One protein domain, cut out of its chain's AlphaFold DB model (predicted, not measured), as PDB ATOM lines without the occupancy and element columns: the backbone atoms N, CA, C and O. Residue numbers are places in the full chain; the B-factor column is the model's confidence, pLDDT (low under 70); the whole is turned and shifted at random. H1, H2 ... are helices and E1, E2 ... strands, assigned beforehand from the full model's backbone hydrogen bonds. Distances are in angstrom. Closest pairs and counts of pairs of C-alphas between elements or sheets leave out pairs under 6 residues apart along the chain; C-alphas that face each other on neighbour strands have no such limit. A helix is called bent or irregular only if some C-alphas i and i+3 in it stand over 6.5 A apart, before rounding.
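What this domain is: This is residues 40 to 175 of the 697 residues of an uncharacterized protein of Tetrapisispora phaffii (strain ATCC 24235 / CBS 4417 / NBRC 1672 / NRRL Y-8282 / UCD 70-5) (UniProt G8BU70). A long helical hairpin, H6 and H7, is crossed by the kinked helix H4, whose last part reaches H7; H1 crosses the first part of H4 at the end of the domain away from Leu 175. A tiny two-stranded sheet, E1 and E2, sits beside H1, the short helices H2 and H3 lie between its strands along the chain, and residues 166 to 175 stick out as a free tail at the other end. The printed part has 136 residues with seven named helices and two named strands, in the order H1 E1 H2 H3 E2 H4 H5 H6 H7; the sheet, E1 beside E2, is parallel, and the class is mostly helix. The whole is only just compact, close to loose, with a radius of gyration of the C-alphas of 16.6 A, and elongated, spanning 58 by 34 by 21 A.

How they stand to each other: H1, residues 40 to 52, touches residues 85 to 92 of H4, residues 85 to 107, at a steep tilt of 48 degrees, the same way; the closest C-alphas are those of Trp 47 and Ser 88, 5.3 A apart. E1, residues 57 to 59, and E2, residues 82 to 84, are parallel neighbours at 45 degrees, with N 59 and O 83 at 2.8 A and N 83 and O 57 at 2.9 A, within hydrogen-bond range. With H2, residues 65 to 68, and H3, residues 76 to 79, they form a strand-helix-strand unit, two parallel neighbour strands with helices between them along the chain. H1 and E2 are near each other, with 7 pairs of C-alphas within 10 A. H2 and H3 are close but not clearly touching, the closest C-alphas being those of Gln 67 and Lys 79, 6.9 A apart. Residues 95 to 103 of H4 touch residues 133 to 137 of H6, residues 123 to 140, opposite ways at a steep tilt of 68 degrees, only just short of about perpendicular; Phe 99 and Ile 133 have the closest C-alphas, 6.3 A apart. Residues 103 to 107 of H4 touch residues 146 to 154 of H7, residues 144 to 174, at 72 degrees, only just about perpendicular; the closest C-alphas, of Ser 107 and Val 150, are 5.0 A apart. H5, residues 117 to 121, and H6 touch only at the corner, with the C-alphas of Glu 119 and Glu 126 closest, at 4.9 A. H6 and H7 form a helical hairpin at a shallow tilt of 16 degrees, opposite ways; Asn 140 and Tyr 147 have the closest C-alphas, 5.7 A apart. Among the pairs that are apart are H1 and H7, and H4 and H5. O i to N i+4 pairs are within hydrogen-bond range throughout H1 and H7, in 15 of 19 in H4, 12 of 14 in H6 and 0 of 1 in H5, where O i to N i+3 gives 0 of 2; H2 and H3 are too short for an i+4 pair.

Where its parts are: H1 begins at C-alpha 40, (-0.463, -20.296, -33.141), and is 18.3 A long. H4 follows E2 directly from C-alpha 85, (2.036, -10.380, -32.400), and is 30.1 A long. It is irregular, with C-alphas 86 and 89 7.8 A apart, and has a kink of 50 degrees near residue 99. H6 is 26.1 A long; H7, the longest helix, is 44.1 A long and ends at C-alpha 174, (-3.066, 30.684, -0.744).

The domain as a whole: The C-alphas of Asp 40 and Leu 175 are the two farthest apart, at 60.7 A. Residues 166 to 175, of which 166 to 174 belong to H7, stand free; the body without them spans 45 by 32 by 18 A. The printed part has no cut and no long link. The mean pLDDT of the printed part is 90.7, and no printed residue is under 70.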
ATOM      1  N   ASP A  40      -1.194 -21.187 -32.238       87.75
ATOM      2  CA  ASP A  40      -0.463 -20.296 -33.141       87.75
ATOM      3  C   ASP A  40      -1.153 -18.944 -33.390       87.75
ATOM      4  O   ASP A  40      -1.262 -18.111 -32.488       87.75
ATOM      5  N   GLU A  41      -1.611 -18.709 -34.618       89.25
ATOM      6  CA  GLU A  41      -2.147 -17.428 -35.070       89.25
ATOM      7  C   GLU A  41      -3.431 -17.024 -34.334       89.25
ATOM      8  O   GLU A  41      -3.642 -15.837 -34.080       89.25
ATOM      9  N   VAL A  42      -4.275 -17.989 -33.950       90.25
ATOM     10  CA  VAL A  42      -5.534 -17.709 -33.240       90.25
ATOM     11  C   VAL A  42      -5.254 -17.257 -31.805       90.25
ATOM     12  O   VAL A  42      -5.838 -16.274 -31.352       90.25
ATOM     13  N   ASP A  43      -4.316 -17.918 -31.115       92.12
ATOM     14  CA  ASP A  43      -3.873 -17.527 -29.765       92.12
ATOM     15  C   ASP A  43      -3.242 -16.132 -29.797       92.12
ATOM     16  O   ASP A  43      -3.624 -15.254 -29.028       92.12
ATOM     17  N   GLN A  44      -2.340 -15.889 -30.750       93.25
ATOM     18  CA  GLN A  44      -1.711 -14.581 -30.919       93.25
ATOM     19  C   GLN A  44      -2.740 -13.479 -31.186       93.25
ATOM     20  O   GLN A  44      -2.661 -12.415 -30.583       93.25
ATOM     21  N   THR A  45      -3.727 -13.736 -32.048       92.94
ATOM     22  CA  THR A  45      -4.770 -12.757 -32.389       92.94
ATOM     23  C   THR A  45      -5.649 -12.419 -31.182       92.94
ATOM     24  O   THR A  45      -5.960 -11.247 -30.977       92.94
ATOM     25  N   TYR A  46      -5.984 -13.404 -30.342       93.44
ATOM     26  CA  TYR A  46      -6.712 -13.171 -29.093       93.44
ATOM     27  C   TYR A  46      -5.954 -12.210 -28.161       93.44
ATOM     28  O   TYR A  46      -6.497 -11.187 -27.738       93.44
ATOM     29  N   TRP A  47      -4.675 -12.489 -27.883       94.31
ATOM     30  CA  TRP A  47      -3.871 -11.644 -26.991       94.31
ATOM     31  C   TRP A  47      -3.542 -10.280 -27.604       94.31
ATOM     32  O   TRP A  47      -3.520  -9.287 -26.883       94.31
ATOM     33  N   SER A  48      -3.339 -10.201 -28.925       94.12
ATOM     34  CA  SER A  48      -3.169  -8.921 -29.624       94.12
ATOM     35  C   SER A  48      -4.395  -8.026 -29.455       94.12
ATOM     36  O   SER A  48      -4.232  -6.853 -29.137       94.12
ATOM     37  N   LYS A  49      -5.615  -8.574 -29.582       92.12
ATOM     38  CA  LYS A  49      -6.858  -7.820 -29.343       92.12
ATOM     39  C   LYS A  49      -6.898  -7.256 -27.918       92.12
ATOM     40  O   LYS A  49      -7.250  -6.098 -27.730       92.12
ATOM     41  N   ARG A  50      -6.471  -8.036 -26.917       91.44
ATOM     42  CA  ARG A  50      -6.401  -7.579 -25.517       91.44
ATOM     43  C   ARG A  50      -5.381  -6.460 -25.311       91.44
ATOM     44  O   ARG A  50      -5.694  -5.508 -24.615       91.44
ATOM     45  N   LEU A  51      -4.200  -6.543 -25.924       93.88
ATOM     46  CA  LEU A  51      -3.198  -5.470 -25.856       93.88
ATOM     47  C   LEU A  51      -3.630  -4.205 -26.608       93.88
ATOM     48  O   LEU A  51      -3.330  -3.103 -26.166       93.88
ATOM     49  N   GLN A  52      -4.371  -4.343 -27.708       93.50
ATOM     50  CA  GLN A  52      -4.951  -3.198 -28.416       93.50
ATOM     51  C   GLN A  52      -5.982  -2.457 -27.552       93.50
ATOM     52  O   GLN A  52      -6.001  -1.232 -27.575       93.50
ATOM     53  N   LEU A  53      -6.775  -3.166 -26.735       91.69
ATOM     54  CA  LEU A  53      -7.692  -2.549 -25.757       91.69
ATOM     55  C   LEU A  53      -6.969  -1.770 -24.642       91.69
ATOM     56  O   LEU A  53      -7.588  -0.945 -23.980       91.69
ATOM     57  N   LEU A  54      -5.672  -2.013 -24.439       92.94
ATOM     58  CA  LEU A  54      -4.817  -1.265 -23.510       92.94
ATOM     59  C   LEU A  54      -4.171  -0.020 -24.160       92.94
ATOM     60  O   LEU A  54      -3.324   0.631 -23.538       92.94
ATOM     61  N   ASP A  55      -4.527   0.297 -25.408       92.25
ATOM     62  CA  ASP A  55      -3.915   1.319 -26.272       92.25
ATOM     63  C   ASP A  55      -2.457   1.033 -26.694       92.25
ATOM     64  O   ASP A  55      -1.687   1.959 -26.965       92.25
ATOM     65  N   LEU A  56      -2.039  -0.239 -26.778       93.69
ATOM     66  CA  LEU A  56      -0.727  -0.594 -27.341       93.69
ATOM     67  C   LEU A  56      -0.796  -0.787 -28.865       93.69
ATOM     68  O   LEU A  56      -1.798  -1.254 -29.411       93.69
ATOM     69  N   LYS A  57       0.306  -0.485 -29.564       93.75
ATOM     70  CA  LYS A  57       0.391  -0.584 -31.035       93.75
ATOM     71  C   LYS A  57       1.122  -1.843 -31.498       93.75
ATOM     72  O   LYS A  57       2.226  -2.143 -31.047       93.75
ATOM     73  N   GLU A  58       0.528  -2.566 -32.443       94.06
ATOM     74  CA  GLU A  58       1.150  -3.753 -33.039       94.06
ATOM     75  C   GLU A  58       2.253  -3.352 -34.033       94.06
ATOM     76  O   GLU A  58       2.042  -2.521 -34.917       94.06
ATOM     77  N   THR A  59       3.437  -3.953 -33.903       92.25
ATOM     78  CA  THR A  59       4.610  -3.726 -34.761       92.25
ATOM     79  C   THR A  59       5.306  -5.050 -35.093       92.25
ATOM     80  O   THR A  59       4.976  -6.105 -34.548       92.25
ATOM     81  N   GLN A  60       6.281  -5.017 -36.005       88.81
ATOM     82  CA  GLN A  60       7.104  -6.195 -36.312       88.81
ATOM     83  C   GLN A  60       8.326  -6.340 -35.393       88.81
ATOM     84  O   GLN A  60       9.001  -7.369 -35.438       88.81
ATOM     85  N   GLU A  61       8.607  -5.353 -34.545       86.69
ATOM     86  CA  GLU A  61       9.771  -5.357 -33.662       86.69
ATOM     87  C   GLU A  61       9.487  -6.154 -32.393       86.69
ATOM     88  O   GLU A  61       8.451  -5.984 -31.751       86.69
ATOM     89  N   ASN A  62      10.408  -7.049 -32.035       85.44
ATOM     90  CA  ASN A  62      10.322  -7.769 -30.771       85.44
ATOM     91  C   ASN A  62      10.787  -6.870 -29.627       85.44
ATOM     92  O   ASN A  62      11.814  -6.202 -29.736       85.44
ATOM     93  N   ILE A  63      10.079  -6.943 -28.504       84.00
ATOM     94  CA  ILE A  63      10.526  -6.362 -27.241       84.00
ATOM     95  C   ILE A  63      11.679  -7.212 -26.704       84.00
ATOM     96  O   ILE A  63      11.604  -8.448 -26.715       84.00
ATOM     97  N   THR A  64      12.739  -6.542 -26.258       82.69
ATOM     98  CA  THR A  64      13.940  -7.169 -25.690       82.69
ATOM     99  C   THR A  64      13.730  -7.586 -24.232       82.69
ATOM    100  O   THR A  64      12.904  -7.011 -23.525       82.69
ATOM    101  N   ASP A  65      14.493  -8.575 -23.759       76.62
ATOM    102  CA  ASP A  65      14.402  -9.053 -22.369       76.62
ATOM    103  C   ASP A  65      14.731  -7.957 -21.341       76.62
ATOM    104  O   ASP A  65      14.116  -7.907 -20.275       76.62
ATOM    105  N   ASP A  66      15.616  -7.020 -21.693       78.81
ATOM    106  CA  ASP A  66      15.966  -5.873 -20.849       78.81
ATOM    107  C   ASP A  66      14.770  -4.934 -20.617       78.81
ATOM    108  O   ASP A  66      14.598  -4.399 -19.522       78.81
ATOM    109  N   GLN A  67      13.885  -4.782 -21.607       77.81
ATOM    110  CA  GLN A  67      12.656  -3.988 -21.469       77.81
ATOM    111  C   GLN A  67      11.606  -4.670 -20.580       77.81
ATOM    112  O   GLN A  67      10.689  -4.005 -20.105       77.81
ATOM    113  N   PHE A  68      11.730  -5.978 -20.328       80.19
ATOM    114  CA  PHE A  68      10.857  -6.708 -19.405       80.19
ATOM    115  C   PHE A  68      11.344  -6.685 -17.947       80.19
ATOM    116  O   PHE A  68      10.643  -7.207 -17.070       80.19
ATOM    117  N   ALA A  69      12.517  -6.111 -17.670       79.75
ATOM    118  CA  ALA A  69      13.084  -6.044 -16.330       79.75
ATOM    119  C   ALA A  69      12.468  -4.904 -15.499       79.75
ATOM    120  O   ALA A  69      12.320  -3.777 -15.971       79.75
ATOM    121  N   ASN A  70      12.163  -5.195 -14.228       81.50
ATOM    122  CA  ASN A  70      11.695  -4.220 -13.233       81.50
ATOM    123  C   ASN A  70      10.499  -3.375 -13.712       81.50
ATOM    124  O   ASN A  70      10.522  -2.150 -13.618       81.50
ATOM    125  N   LEU A  71       9.485  -4.032 -14.284       89.00
ATOM    126  CA  LEU A  71       8.214  -3.397 -14.634       89.00
ATOM    127  C   LEU A  71       7.328  -3.292 -13.394       89.00
ATOM    128  O   LEU A  71       7.158  -4.271 -12.666       89.00
ATOM    129  N   THR A  72       6.758  -2.115 -13.192       91.12
ATOM    130  CA  THR A  72       5.859  -1.771 -12.089       91.12
ATOM    131  C   THR A  72       4.545  -1.223 -12.642       91.12
ATOM    132  O   THR A  72       4.444  -0.880 -13.822       91.12
ATOM    133  N   ALA A  73       3.531  -1.093 -11.785       91.25
ATOM    134  CA  ALA A  73       2.260  -0.477 -12.164       91.25
ATOM    135  C   ALA A  73       2.414   0.991 -12.621       91.25
ATOM    136  O   ALA A  73       1.598   1.477 -13.407       91.25
ATOM    137  N   VAL A  74       3.473   1.682 -12.181       91.50
ATOM    138  CA  VAL A  74       3.766   3.078 -12.538       91.50
ATOM    139  C   VAL A  74       4.292   3.201 -13.970       91.50
ATOM    140  O   VAL A  74       3.843   4.066 -14.717       91.50
ATOM    141  N   ASP A  75       5.247   2.352 -14.361       91.62
ATOM    142  CA  ASP A  75       6.106   2.587 -15.533       91.62
ATOM    143  C   ASP A  75       5.889   1.614 -16.699       91.62
ATOM    144  O   ASP A  75       6.419   1.835 -17.790       91.62
ATOM    145  N   ILE A  76       5.109   0.545 -16.513       93.56
ATOM    146  CA  ILE A  76       4.919  -0.478 -17.549       93.56
ATOM    147  C   ILE A  76       4.336   0.092 -18.847       93.56
ATOM    148  O   ILE A  76       4.769  -0.292 -19.932       93.56
ATOM    149  N   PHE A  77       3.407   1.041 -18.746       92.88
ATOM    150  CA  PHE A  77       2.816   1.716 -19.901       92.88
ATOM    151  C   PHE A  77       3.746   2.750 -20.553       92.88
ATOM    152  O   PHE A  77       3.598   3.011 -21.746       92.88
ATOM    153  N   ASP A  78       4.708   3.295 -19.803       91.31
ATOM    154  CA  ASP A  78       5.737   4.206 -20.321       91.31
ATOM    155  C   ASP A  78       6.829   3.409 -21.069       91.31
ATOM    156  O   ASP A  78       7.334   3.832 -22.109       91.31
ATOM    157  N   LYS A  79       7.173   2.214 -20.565       90.75
ATOM    158  CA  LYS A  79       8.208   1.328 -21.128       90.75
ATOM    159  C   LYS A  79       7.712   0.468 -22.294       90.75
ATOM    160  O   LYS A  79       8.489   0.174 -23.205       90.75
ATOM    161  N   ILE A  80       6.447   0.043 -22.275       91.44
ATOM    162  CA  ILE A  80       5.855  -0.846 -23.282       91.44
ATOM    163  C   ILE A  80       4.713  -0.132 -24.010       91.44
ATOM    164  O   ILE A  80       3.557  -0.170 -23.592       91.44
ATOM    165  N   VAL A  81       5.048   0.470 -25.153       90.94
ATOM    166  CA  VAL A  81       4.092   1.180 -26.027       90.94
ATOM    167  C   VAL A  81       3.702   0.346 -27.254       90.94
ATOM    168  O   VAL A  81       2.571   0.406 -27.739       90.94
ATOM    169  N   ASN A  82       4.641  -0.460 -27.753       92.44
ATOM    170  CA  ASN A  82       4.489  -1.270 -28.960       92.44
ATOM    171  C   ASN A  82       4.637  -2.756 -28.628       92.44
ATOM    172  O   ASN A  82       5.319  -3.100 -27.665       92.44
ATOM    173  N   PHE A  83       4.056  -3.645 -29.435       93.56
ATOM    174  CA  PHE A  83       4.198  -5.092 -29.253       93.56
ATOM    175  C   PHE A  83       4.298  -5.864 -30.571       93.56
ATOM    176  O   PHE A  83       3.705  -5.473 -31.575       93.56
ATOM    177  N   ASN A  84       5.001  -7.000 -30.553       92.50
ATOM    178  CA  ASN A  84       4.966  -7.988 -31.633       92.50
ATOM    179  C   ASN A  84       3.855  -9.014 -31.386       92.50
ATOM    180  O   ASN A  84       3.762  -9.572 -30.289       92.50
ATOM    181  N   LYS A  85       3.096  -9.358 -32.432       92.00
ATOM    182  CA  LYS A  85       2.036 -10.380 -32.400       92.00
ATOM    183  C   LYS A  85       2.476 -11.720 -31.785       92.00
ATOM    184  O   LYS A  85       1.703 -12.379 -31.096       92.00
ATOM    185  N   LYS A  86       3.735 -12.126 -31.979       91.12
ATOM    186  CA  LYS A  86       4.288 -13.375 -31.422       91.12
ATOM    187  C   LYS A  86       4.516 -13.317 -29.909       91.12
ATOM    188  O   LYS A  86       4.527 -14.362 -29.263       91.12
ATOM    189  N   GLN A  87       4.699 -12.124 -29.346       91.75
ATOM    190  CA  GLN A  87       4.959 -11.900 -27.920       91.75
ATOM    191  C   GLN A  87       3.708 -11.448 -27.149       91.75
ATOM    192  O   GLN A  87       3.783 -11.307 -25.928       91.75
ATOM    193  N   SER A  88       2.555 -11.271 -27.814       93.00
ATOM    194  CA  SER A  88       1.343 -10.682 -27.222       93.00
ATOM    195  C   SER A  88       0.936 -11.320 -25.891       93.00
ATOM    196  O   SER A  88       0.670 -10.621 -24.916       93.00
ATOM    197  N   LYS A  89       0.960 -12.656 -25.802       92.38
ATOM    198  CA  LYS A  89       0.638 -13.373 -24.558       92.38
ATOM    199  C   LYS A  89       1.622 -13.065 -23.429       92.38
ATOM    200  O   LYS A  89       1.209 -12.831 -22.299       92.38
ATOM    201  N   HIS A  90       2.922 -13.084 -23.726       91.62
ATOM    202  CA  HIS A  90       3.965 -12.817 -22.735       91.62
ATOM    203  C   HIS A  90       3.864 -11.386 -22.199       91.62
ATOM    204  O   HIS A  90       3.960 -11.173 -20.995       91.62
ATOM    205  N   ILE A  91       3.601 -10.425 -23.086       92.88
ATOM    206  CA  ILE A  91       3.422  -9.017 -22.729       92.88
ATOM    207  C   ILE A  91       2.169  -8.843 -21.870       92.88
ATOM    208  O   ILE A  91       2.249  -8.243 -20.802       92.88
ATOM    209  N   TYR A  92       1.037  -9.434 -22.267       93.69
ATOM    210  CA  TYR A  92      -0.198  -9.347 -21.486       93.69
ATOM    211  C   TYR A  92      -0.030  -9.914 -20.070       93.69
ATOM    212  O   TYR A  92      -0.526  -9.323 -19.118       93.69
ATOM    213  N   ILE A  93       0.730 -11.004 -19.898       92.19
ATOM    214  CA  ILE A  93       1.038 -11.564 -18.569       92.19
ATOM    215  C   ILE A  93       1.743 -10.537 -17.670       92.19
ATOM    216  O   ILE A  93       1.482 -10.512 -16.468       92.19
ATOM    217  N   LYS A  94       2.608  -9.675 -18.221       93.75
ATOM    218  CA  LYS A  94       3.274  -8.617 -17.444       93.75
ATOM    219  C   LYS A  94       2.284  -7.555 -16.972       93.75
ATOM    220  O   LYS A  94       2.296  -7.221 -15.792       93.75
ATOM    221  N   PHE A  95       1.388  -7.099 -17.850       94.69
ATOM    222  CA  PHE A  95       0.302  -6.184 -17.476       94.69
ATOM    223  C   PHE A  95      -0.624  -6.807 -16.430       94.69
ATOM    224  O   PHE A  95      -0.894  -6.198 -15.400       94.69
ATOM    225  N   TYR A  96      -1.037  -8.055 -16.646       93.50
ATOM    226  CA  TYR A  96      -1.869  -8.794 -15.704       93.50
ATOM    227  C   TYR A  96      -1.208  -8.899 -14.324       93.50
ATOM    228  O   TYR A  96      -1.852  -8.624 -13.319       93.50
ATOM    229  N   GLY A  97       0.086  -9.226 -14.269       92.25
ATOM    230  CA  GLY A  97       0.836  -9.296 -13.014       92.25
ATOM    231  C   GLY A  97       0.951  -7.962 -12.270       92.25
ATOM    232  O   GLY A  97       1.095  -7.980 -11.055       92.25
ATOM    233  N   CYS A  98       0.867  -6.826 -12.969       93.69
ATOM    234  CA  CYS A  98       0.916  -5.502 -12.342       93.69
ATOM    235  C   CYS A  98      -0.456  -5.029 -11.843       93.69
ATOM    236  O   CYS A  98      -0.522  -4.366 -10.817       93.69
ATOM    237  N   PHE A  99      -1.543  -5.339 -12.561       94.88
ATOM    238  CA  PHE A  99      -2.842  -4.686 -12.338       94.88
ATOM    239  C   PHE A  99      -3.955  -5.599 -11.815       94.88
ATOM    240  O   PHE A  99      -4.971  -5.093 -11.337       94.88
ATOM    241  N   LYS A 100      -3.793  -6.929 -11.866       91.75
ATOM    242  CA  LYS A 100      -4.839  -7.867 -11.427       91.75
ATOM    243  C   LYS A 100      -5.248  -7.644  -9.971       91.75
ATOM    244  O   LYS A 100      -6.442  -7.573  -9.688       91.75
ATOM    245  N   ASP A 101      -4.275  -7.478  -9.082       92.38
ATOM    246  CA  ASP A 101      -4.533  -7.298  -7.651       92.38
ATOM    247  C   ASP A 101      -5.301  -5.998  -7.368       92.38
ATOM    248  O   ASP A 101      -6.212  -5.990  -6.540       92.38
ATOM    249  N   TYR A 102      -5.000  -4.916  -8.098       94.19
ATOM    250  CA  TYR A 102      -5.746  -3.658  -8.007       94.19
ATOM    251  C   TYR A 102      -7.206  -3.851  -8.431       94.19
ATOM    252  O   TYR A 102      -8.118  -3.481  -7.693       94.19
ATOM    253  N   CYS A 103      -7.446  -4.476  -9.591       92.75
ATOM    254  CA  CYS A 103      -8.804  -4.738 -10.068       92.75
ATOM    255  C   CYS A 103      -9.585  -5.662  -9.120       92.75
ATOM    256  O   CYS A 103     -10.774  -5.443  -8.900       92.75
ATOM    257  N   ASP A 104      -8.938  -6.655  -8.508       90.94
ATOM    258  CA  ASP A 104      -9.599  -7.547  -7.552       90.94
ATOM    259  C   ASP A 104      -9.985  -6.843  -6.259       90.94
ATOM    260  O   ASP A 104     -11.120  -7.007  -5.802       90.94
ATOM    261  N   LYS A 105      -9.104  -6.009  -5.704       92.56
ATOM    262  CA  LYS A 105      -9.433  -5.160  -4.553       92.56
ATOM    263  C   LYS A 105     -10.620  -4.247  -4.856       92.56
ATOM    264  O   LYS A 105     -11.597  -4.250  -4.109       92.56
ATOM    265  N   LEU A 106     -10.595  -3.566  -6.005       93.00
ATOM    266  CA  LEU A 106     -11.683  -2.695  -6.461       93.00
ATOM    267  C   LEU A 106     -12.997  -3.463  -6.648       93.00
ATOM    268  O   LEU A 106     -14.038  -3.027  -6.168       93.00
ATOM    269  N   SER A 107     -12.965  -4.646  -7.266       90.75
ATOM    270  CA  SER A 107     -14.166  -5.470  -7.468       90.75
ATOM    271  C   SER A 107     -14.815  -5.938  -6.156       90.75
ATOM    272  O   SER A 107     -16.028  -6.160  -6.116       90.75
ATOM    273  N   ASN A 108     -14.016  -6.057  -5.089       89.62
ATOM    274  CA  ASN A 108     -14.441  -6.419  -3.737       89.62
ATOM    275  C   ASN A 108     -14.703  -5.193  -2.839       89.62
ATOM    276  O   ASN A 108     -14.980  -5.366  -1.652       89.62
ATOM    277  N   SER A 109     -14.618  -3.977  -3.391       86.44
ATOM    278  CA  SER A 109     -14.760  -2.707  -2.664       86.44
ATOM    279  C   SER A 109     -13.749  -2.516  -1.518       86.44
ATOM    280  O   SER A 109     -14.034  -1.817  -0.546       86.44
ATOM    281  N   ASP A 110     -12.559  -3.116  -1.620       85.94
ATOM    282  CA  ASP A 110     -11.452  -2.916  -0.677       85.94
ATOM    283  C   ASP A 110     -10.564  -1.749  -1.131       85.94
ATOM    284  O   ASP A 110      -9.631  -1.915  -1.916       85.94
ATOM    285  N   LEU A 111     -10.884  -0.546  -0.649       82.50
ATOM    286  CA  LEU A 111     -10.186   0.689  -1.024       82.50
ATOM    287  C   LEU A 111      -9.002   1.023  -0.102       82.50
ATOM    288  O   LEU A 111      -8.104   1.758  -0.498       82.50
ATOM    289  N   GLY A 112      -8.982   0.492   1.126       76.44
ATOM    290  CA  GLY A 112      -8.056   0.936   2.178       76.44
ATOM    291  C   GLY A 112      -6.607   0.477   2.003       76.44
ATOM    292  O   GLY A 112      -5.723   0.998   2.669       76.44
ATOM    293  N   THR A 113      -6.358  -0.504   1.132       82.31
ATOM    294  CA  THR A 113      -5.007  -0.998   0.810       82.31
ATOM    295  C   THR A 113      -4.738  -0.988  -0.692       82.31
ATOM    296  O   THR A 113      -3.950  -1.796  -1.188       82.31
ATOM    297  N   LEU A 114      -5.447  -0.136  -1.441       88.81
ATOM    298  CA  LEU A 114      -5.396  -0.142  -2.899       88.81
ATOM    299  C   LEU A 114      -3.989   0.184  -3.414       88.81
ATOM    300  O   LEU A 114      -3.458  -0.592  -4.206       88.81
ATOM    301  N   PHE A 115      -3.386   1.264  -2.917       90.38
ATOM    302  CA  PHE A 115      -2.061   1.743  -3.313       90.38
ATOM    303  C   PHE A 115      -0.960   1.291  -2.347       90.38
ATOM    304  O   PHE A 115      -1.214   0.938  -1.192       90.38
ATOM    305  N   SER A 116       0.284   1.279  -2.828       86.69
ATOM    306  CA  SER A 116       1.457   1.104  -1.969       86.69
ATOM    307  C   SER A 116       1.768   2.384  -1.181       86.69
ATOM    308  O   SER A 116       1.366   3.478  -1.565       86.69
ATOM    309  N   ALA A 117       2.546   2.271  -0.100       85.81
ATOM    310  CA  ALA A 117       2.943   3.439   0.691       85.81
ATOM    311  C   ALA A 117       3.777   4.455  -0.112       85.81
ATOM    312  O   ALA A 117       3.783   5.635   0.214       85.81
ATOM    313  N   GLU A 118       4.509   4.017  -1.137       87.69
ATOM    314  CA  GLU A 118       5.250   4.928  -2.016       87.69
ATOM    315  C   GLU A 118       4.301   5.684  -2.955       87.69
ATOM    316  O   GLU A 118       4.470   6.883  -3.155       87.69
ATOM    317  N   GLU A 119       3.278   5.000  -3.473       88.81
ATOM    318  CA  GLU A 119       2.252   5.583  -4.344       88.81
ATOM    319  C   GLU A 119       1.390   6.603  -3.593       88.81
ATOM    320  O   GLU A 119       1.210   7.709  -4.080       88.81
ATOM    321  N   GLU A 120       0.932   6.279  -2.381       86.00
ATOM    322  CA  GLU A 120       0.047   7.137  -1.574       86.00
ATOM    323  C   GLU A 120       0.735   8.425  -1.067       86.00
ATOM    324  O   GLU A 120       0.077   9.407  -0.735       86.00
ATOM    325  N   ASN A 121       2.074   8.447  -1.012       87.50
ATOM    326  CA  ASN A 121       2.840   9.622  -0.582       87.50
ATOM    327  C   ASN A 121       3.228  10.565  -1.734       87.50
ATOM    328  O   ASN A 121       3.660  11.689  -1.463       87.50
ATOM    329  N   ASP A 122       3.105  10.140  -2.996       91.19
ATOM    330  CA  ASP A 122       3.389  10.988  -4.157       91.19
ATOM    331  C   ASP A 122       2.168  11.066  -5.089       91.19
ATOM    332  O   ASP A 122       1.905  10.126  -5.844       91.19
ATOM    333  N   PRO A 123       1.461  12.211  -5.128       92.94
ATOM    334  CA  PRO A 123       0.242  12.357  -5.923       92.94
ATOM    335  C   PRO A 123       0.479  12.148  -7.425       92.94
ATOM    336  O   PRO A 123      -0.444  11.785  -8.151       92.94
ATOM    337  N   VAL A 124       1.710  12.341  -7.919       92.94
ATOM    338  CA  VAL A 124       2.043  12.057  -9.322       92.94
ATOM    339  C   VAL A 124       2.066  10.549  -9.578       92.94
ATOM    340  O   VAL A 124       1.556  10.095 -10.605       92.94
ATOM    341  N   LEU A 125       2.633   9.766  -8.655       93.38
ATOM    342  CA  LEU A 125       2.668   8.307  -8.756       93.38
ATOM    343  C   LEU A 125       1.269   7.715  -8.589       93.38
ATOM    344  O   LEU A 125       0.870   6.894  -9.416       93.38
ATOM    345  N   GLU A 126       0.506   8.177  -7.595       94.06
ATOM    346  CA  GLU A 126      -0.881   7.752  -7.376       94.06
ATOM    347  C   GLU A 126      -1.737   7.987  -8.627       94.06
ATOM    348  O   GLU A 126      -2.378   7.063  -9.131       94.06
ATOM    349  N   ALA A 127      -1.669   9.190  -9.208       94.44
ATOM    350  CA  ALA A 127      -2.387   9.528 -10.433       94.44
ATOM    351  C   ALA A 127      -1.969   8.662 -11.630       94.44
ATOM    352  O   ALA A 127      -2.830   8.204 -12.387       94.44
ATOM    353  N   LYS A 128      -0.665   8.399 -11.804       94.56
ATOM    354  CA  LYS A 128      -0.172   7.505 -12.864       94.56
ATOM    355  C   LYS A 128      -0.742   6.100 -12.710       94.56
ATOM    356  O   LYS A 128      -1.274   5.552 -13.674       94.56
ATOM    357  N   VAL A 129      -0.651   5.523 -11.513       94.69
ATOM    358  CA  VAL A 129      -1.150   4.169 -11.241       94.69
ATOM    359  C   VAL A 129      -2.661   4.115 -11.426       94.69
ATOM    360  O   VAL A 129      -3.141   3.238 -12.138       94.69
ATOM    361  N   LEU A 130      -3.404   5.090 -10.895       94.81
ATOM    362  CA  LEU A 130      -4.851   5.202 -11.072       94.81
ATOM    363  C   LEU A 130      -5.241   5.181 -12.559       94.81
ATOM    364  O   LEU A 130      -6.064   4.364 -12.981       94.81
ATOM    365  N   MET A 131      -4.604   6.020 -13.380       95.00
ATOM    366  CA  MET A 131      -4.866   6.073 -14.822       95.00
ATOM    367  C   MET A 131      -4.436   4.798 -15.554       95.00
ATOM    368  O   MET A 131      -5.107   4.368 -16.497       95.00
ATOM    369  N   ASN A 132      -3.364   4.150 -15.109       95.25
ATOM    370  CA  ASN A 132      -2.928   2.871 -15.654       95.25
ATOM    371  C   ASN A 132      -3.901   1.729 -15.310       95.25
ATOM    372  O   ASN A 132      -4.140   0.869 -16.160       95.25
ATOM    373  N   ILE A 133      -4.537   1.742 -14.131       95.00
ATOM    374  CA  ILE A 133      -5.592   0.777 -13.780       95.00
ATOM    375  C   ILE A 133      -6.821   0.985 -14.675       95.00
ATOM    376  O   ILE A 133      -7.361   0.001 -15.183       95.00
ATOM    377  N   TYR A 134      -7.231   2.233 -14.949       93.62
ATOM    378  CA  TYR A 134      -8.297   2.516 -15.926       93.62
ATOM    379  C   TYR A 134      -7.995   1.902 -17.295       93.62
ATOM    380  O   TYR A 134      -8.853   1.232 -17.876       93.62
ATOM    381  N   ARG A 135      -6.766   2.093 -17.796       93.44
ATOM    382  CA  ARG A 135      -6.319   1.503 -19.067       93.44
ATOM    383  C   ARG A 135      -6.350  -0.018 -19.019       93.44
ATOM    384  O   ARG A 135      -6.840  -0.642 -19.953       93.44
ATOM    385  N   PHE A 136      -5.871  -0.626 -17.935       94.88
ATOM    386  CA  PHE A 136      -5.892  -2.079 -17.787       94.88
ATOM    387  C   PHE A 136      -7.310  -2.656 -17.735       94.88
ATOM    388  O   PHE A 136      -7.590  -3.666 -18.392       94.88
ATOM    389  N   ASN A 137      -8.215  -1.998 -17.007       93.25
ATOM    390  CA  ASN A 137      -9.593  -2.449 -16.855       93.25
ATOM    391  C   ASN A 137     -10.340  -2.509 -18.197       93.25
ATOM    392  O   ASN A 137     -11.189  -3.377 -18.371       93.25
ATOM    393  N   ALA A 138      -9.973  -1.682 -19.183       89.00
ATOM    394  CA  ALA A 138     -10.524  -1.763 -20.538       89.00
ATOM    395  C   ALA A 138     -10.325  -3.143 -21.199       89.00
ATOM    396  O   ALA A 138     -11.112  -3.536 -22.055       89.00
ATOM    397  N   SER A 139      -9.324  -3.928 -20.775       88.12
ATOM    398  CA  SER A 139      -9.129  -5.299 -21.270       88.12
ATOM    399  C   SER A 139     -10.099  -6.339 -20.687       88.12
ATOM    400  O   SER A 139     -10.180  -7.443 -21.237       88.12
ATOM    401  N   ASN A 140     -10.842  -5.992 -19.625       86.00
ATOM    402  CA  ASN A 140     -11.817  -6.847 -18.932       86.00
ATOM    403  C   ASN A 140     -13.270  -6.632 -19.405       86.00
ATOM    404  O   ASN A 140     -14.192  -7.171 -18.796       86.00
ATOM    405  N   ASP A 141     -13.471  -5.867 -20.480       80.56
ATOM    406  CA  ASP A 141     -14.764  -5.465 -21.060       80.56
ATOM    407  C   ASP A 141     -15.796  -6.592 -21.250       80.56
ATOM    408  O   ASP A 141     -16.998  -6.360 -21.165       80.56
ATOM    409  N   VAL A 142     -15.334  -7.817 -21.490       82.50
ATOM    410  CA  VAL A 142     -16.188  -8.994 -21.695       82.50
ATOM    411  C   VAL A 142     -17.028  -9.345 -20.466       82.50
ATOM    412  O   VAL A 142     -18.163  -9.801 -20.609       82.50
ATOM    413  N   GLU A 143     -16.494  -9.163 -19.259       84.19
ATOM    414  CA  GLU A 143     -17.225  -9.458 -18.028       84.19
ATOM    415  C   GLU A 143     -17.858  -8.175 -17.489       84.19
ATOM    416  O   GLU A 143     -17.353  -7.562 -16.552       84.19
ATOM    417  N   ASP A 144     -18.983  -7.778 -18.091       82.19
ATOM    418  CA  ASP A 144     -19.650  -6.489 -17.841       82.19
ATOM    419  C   ASP A 144     -19.896  -6.215 -16.344       82.19
ATOM    420  O   ASP A 144     -19.697  -5.103 -15.857       82.19
ATOM    421  N   SER A 145     -20.221  -7.254 -15.562       87.06
ATOM    422  CA  SER A 145     -20.391  -7.115 -14.111       87.06
ATOM    423  C   SER A 145     -19.084  -6.811 -13.369       87.06
ATOM    424  O   SER A 145     -19.107  -6.010 -12.435       87.06
ATOM    425  N   TYR A 146     -17.966  -7.437 -13.745       88.94
ATOM    426  CA  TYR A 146     -16.661  -7.191 -13.126       88.94
ATOM    427  C   TYR A 146     -16.093  -5.851 -13.593       88.94
ATOM    428  O   TYR A 146     -15.768  -5.000 -12.767       88.94
ATOM    429  N   TYR A 147     -16.060  -5.630 -14.909       90.56
ATOM    430  CA  TYR A 147     -15.604  -4.386 -15.524       90.56
ATOM    431  C   TYR A 147     -16.357  -3.169 -14.981       90.56
ATOM    432  O   TYR A 147     -15.725  -2.199 -14.556       90.56
ATOM    433  N   GLY A 148     -17.694  -3.242 -14.951       90.44
ATOM    434  CA  GLY A 148     -18.560  -2.172 -14.467       90.44
ATOM    435  C   GLY A 148     -18.322  -1.850 -12.995       90.44
ATOM    436  O   GLY A 148     -18.148  -0.684 -12.658       90.44
ATOM    437  N   LYS A 149     -18.215  -2.872 -12.131       92.00
ATOM    438  CA  LYS A 149     -17.910  -2.678 -10.702       92.00
ATOM    439  C   LYS A 149     -16.540  -2.049 -10.481       92.00
ATOM    440  O   LYS A 149     -16.425  -1.108  -9.706       92.00
ATOM    441  N   VAL A 150     -15.502  -2.555 -11.152       93.69
ATOM    442  CA  VAL A 150     -14.146  -1.998 -11.035       93.69
ATOM    443  C   VAL A 150     -14.134  -0.546 -11.501       93.69
ATOM    444  O   VAL A 150     -13.553   0.298 -10.829       93.69
ATOM    445  N   LYS A 151     -14.811  -0.237 -12.613       94.06
ATOM    446  CA  LYS A 151     -14.916   1.127 -13.134       94.06
ATOM    447  C   LYS A 151     -15.651   2.062 -12.172       94.06
ATOM    448  O   LYS A 151     -15.138   3.134 -11.892       94.06
ATOM    449  N   GLU A 152     -16.796   1.647 -11.636       93.19
ATOM    450  CA  GLU A 152     -17.556   2.435 -10.658       93.19
ATOM    451  C   GLU A 152     -16.709   2.756  -9.417       93.19
ATOM    452  O   GLU A 152     -16.672   3.894  -8.962       93.19
ATOM    453  N   GLN A 153     -15.966   1.772  -8.900       94.06
ATOM    454  CA  GLN A 153     -15.072   1.991  -7.761       94.06
ATOM    455  C   GLN A 153     -13.865   2.867  -8.119       94.06
ATOM    456  O   GLN A 153     -13.470   3.699  -7.308       94.06
ATOM    457  N   LEU A 154     -13.306   2.737  -9.327       94.12
ATOM    458  CA  LEU A 154     -12.268   3.647  -9.818       94.12
ATOM    459  C   LEU A 154     -12.772   5.084  -9.912       94.12
ATOM    460  O   LEU A 154     -12.047   5.987  -9.512       94.12
ATOM    461  N   ASP A 155     -14.000   5.292 -10.391       93.75
ATOM    462  CA  ASP A 155     -14.608   6.619 -10.495       93.75
ATOM    463  C   ASP A 155     -14.763   7.256  -9.102       93.75
ATOM    464  O   ASP A 155     -14.402   8.417  -8.921       93.75
ATOM    465  N   ILE A 156     -15.170   6.477  -8.090       92.56
ATOM    466  CA  ILE A 156     -15.224   6.928  -6.686       92.56
ATOM    467  C   ILE A 156     -13.825   7.277  -6.155       92.56
ATOM    468  O   ILE A 156     -13.640   8.333  -5.549       92.56
ATOM    469  N   VAL A 157     -12.828   6.410  -6.368       93.19
ATOM    470  CA  VAL A 157     -11.443   6.656  -5.922       93.19
ATOM    471  C   VAL A 157     -10.878   7.902  -6.598       93.19
ATOM    472  O   VAL A 157     -10.289   8.746  -5.925       93.19
ATOM    473  N   LYS A 158     -11.104   8.058  -7.904       94.44
ATOM    474  CA  LYS A 158     -10.698   9.236  -8.669       94.44
ATOM    475  C   LYS A 158     -11.345  10.499  -8.115       94.44
ATOM    476  O   LYS A 158     -10.644  11.484  -7.913       94.44
ATOM    477  N   GLU A 159     -12.646  10.481  -7.836       93.88
ATOM    478  CA  GLU A 159     -13.353  11.632  -7.271       93.88
ATOM    479  C   GLU A 159     -12.792  12.024  -5.892       93.88
ATOM    480  O   GLU A 159     -12.542  13.202  -5.626       93.88
ATOM    481  N   LEU A 160     -12.533  11.049  -5.015       92.50
ATOM    482  CA  LEU A 160     -11.916  11.296  -3.707       92.50
ATOM    483  C   LEU A 160     -10.495  11.860  -3.840       92.50
ATOM    484  O   LEU A 160     -10.154  12.825  -3.153       92.50
ATOM    485  N   PHE A 161      -9.696  11.292  -4.743       94.00
ATOM    486  CA  PHE A 161      -8.335  11.734  -5.026       94.00
ATOM    487  C   PHE A 161      -8.307  13.163  -5.579       94.00
ATOM    488  O   PHE A 161      -7.614  14.018  -5.031       94.00
ATOM    489  N   VAL A 162      -9.125  13.471  -6.591       94.62
ATOM    490  CA  VAL A 162      -9.245  14.817  -7.179       94.62
ATOM    491  C   VAL A 162      -9.650  15.839  -6.118       94.62
ATOM    492  O   VAL A 162      -9.038  16.898  -6.024       94.62
ATOM    493  N   ASN A 163     -10.614  15.515  -5.253       93.69
ATOM    494  CA  ASN A 163     -11.009  16.394  -4.150       93.69
ATOM    495  C   ASN A 163      -9.890  16.610  -3.116       93.69
ATOM    496  O   ASN A 163      -9.814  17.677  -2.505       93.69
ATOM    497  N   SER A 164      -9.034  15.611  -2.892       94.06
ATOM    498  CA  SER A 164      -7.844  15.743  -2.040       94.06
ATOM    499  C   SER A 164      -6.805  16.665  -2.685       94.06
ATOM    500  O   SER A 164      -6.347  17.619  -2.053       94.06
ATOM    501  N   VAL A 165      -6.518  16.445  -3.974       95.00
ATOM    502  CA  VAL A 165      -5.613  17.272  -4.781       95.00
ATOM    503  C   VAL A 165      -6.074  18.725  -4.796       95.00
ATOM    504  O   VAL A 165      -5.269  19.606  -4.523       95.00
ATOM    505  N   LEU A 166      -7.366  18.993  -5.018       93.75
ATOM    506  CA  LEU A 166      -7.913  20.354  -5.016       93.75
ATOM    507  C   LEU A 166      -7.725  21.072  -3.676       93.75
ATOM    508  O   LEU A 166      -7.418  22.258  -3.669       93.75
ATOM    509  N   LYS A 167      -7.854  20.374  -2.541       92.62
ATOM    510  CA  LYS A 167      -7.633  20.975  -1.211       92.62
ATOM    511  C   LYS A 167      -6.173  21.346  -0.976       92.62
ATOM    512  O   LYS A 167      -5.894  22.417  -0.436       92.62
ATOM    513  N   GLU A 168      -5.239  20.468  -1.342       93.00
ATOM    514  CA  GLU A 168      -3.809  20.781  -1.238       93.00
ATOM    515  C   GLU A 168      -3.408  21.873  -2.233       93.00
ATOM    516  O   GLU A 168      -2.620  22.755  -1.887       93.00
ATOM    517  N   LEU A 169      -4.003  21.883  -3.425       92.38
ATOM    518  CA  LEU A 169      -3.808  22.924  -4.427       92.38
ATOM    519  C   LEU A 169      -4.315  24.284  -3.907       92.38
ATOM    520  O   LEU A 169      -3.547  25.241  -3.902       92.38
ATOM    521  N   GLU A 170      -5.528  24.361  -3.345       91.12
ATOM    522  CA  GLU A 170      -6.088  25.569  -2.709       91.12
ATOM    523  C   GLU A 170      -5.198  26.106  -1.584       91.12
ATOM    524  O   GLU A 170      -4.902  27.301  -1.497       91.12
ATOM    525  N   LYS A 171      -4.722  25.210  -0.721       91.94
ATOM    526  CA  LYS A 171      -3.827  25.546   0.385       91.94
ATOM    527  C   LYS A 171      -2.487  26.093  -0.107       91.94
ATOM    528  O   LYS A 171      -2.028  27.106   0.416       91.94
ATOM    529  N   ASN A 172      -1.855  25.444  -1.087       91.12
ATOM    530  CA  ASN A 172      -0.568  25.888  -1.631       91.12
ATOM    531  C   ASN A 172      -0.704  27.186  -2.434       91.12
ATOM    532  O   ASN A 172       0.170  28.047  -2.330       91.12
ATOM    533  N   TYR A 173      -1.819  27.367  -3.145       88.50
ATOM    534  CA  TYR A 173      -2.127  28.599  -3.867       88.50
ATOM    535  C   TYR A 173      -2.222  29.793  -2.908       88.50
ATOM    536  O   TYR A 173      -1.508  30.779  -3.077       88.50
ATOM    537  N   LYS A 174      -2.969  29.655  -1.803       87.44
ATOM    538  CA  LYS A 174      -3.066  30.684  -0.744       87.44
ATOM    539  C   LYS A 174      -1.732  30.999  -0.062       87.44
ATOM    540  O   LYS A 174      -1.544  32.099   0.456       87.44
ATOM    541  N   LEU A 175      -0.806  30.042  -0.044       89.62
ATOM    542  CA  LEU A 175       0.557  30.221   0.467       89.62
ATOM    543  C   LEU A 175       1.537  30.756  -0.591       89.62
ATOM    544  O   LEU A 175       2.700  30.979  -0.255       89.62
TER     545      LEU A 175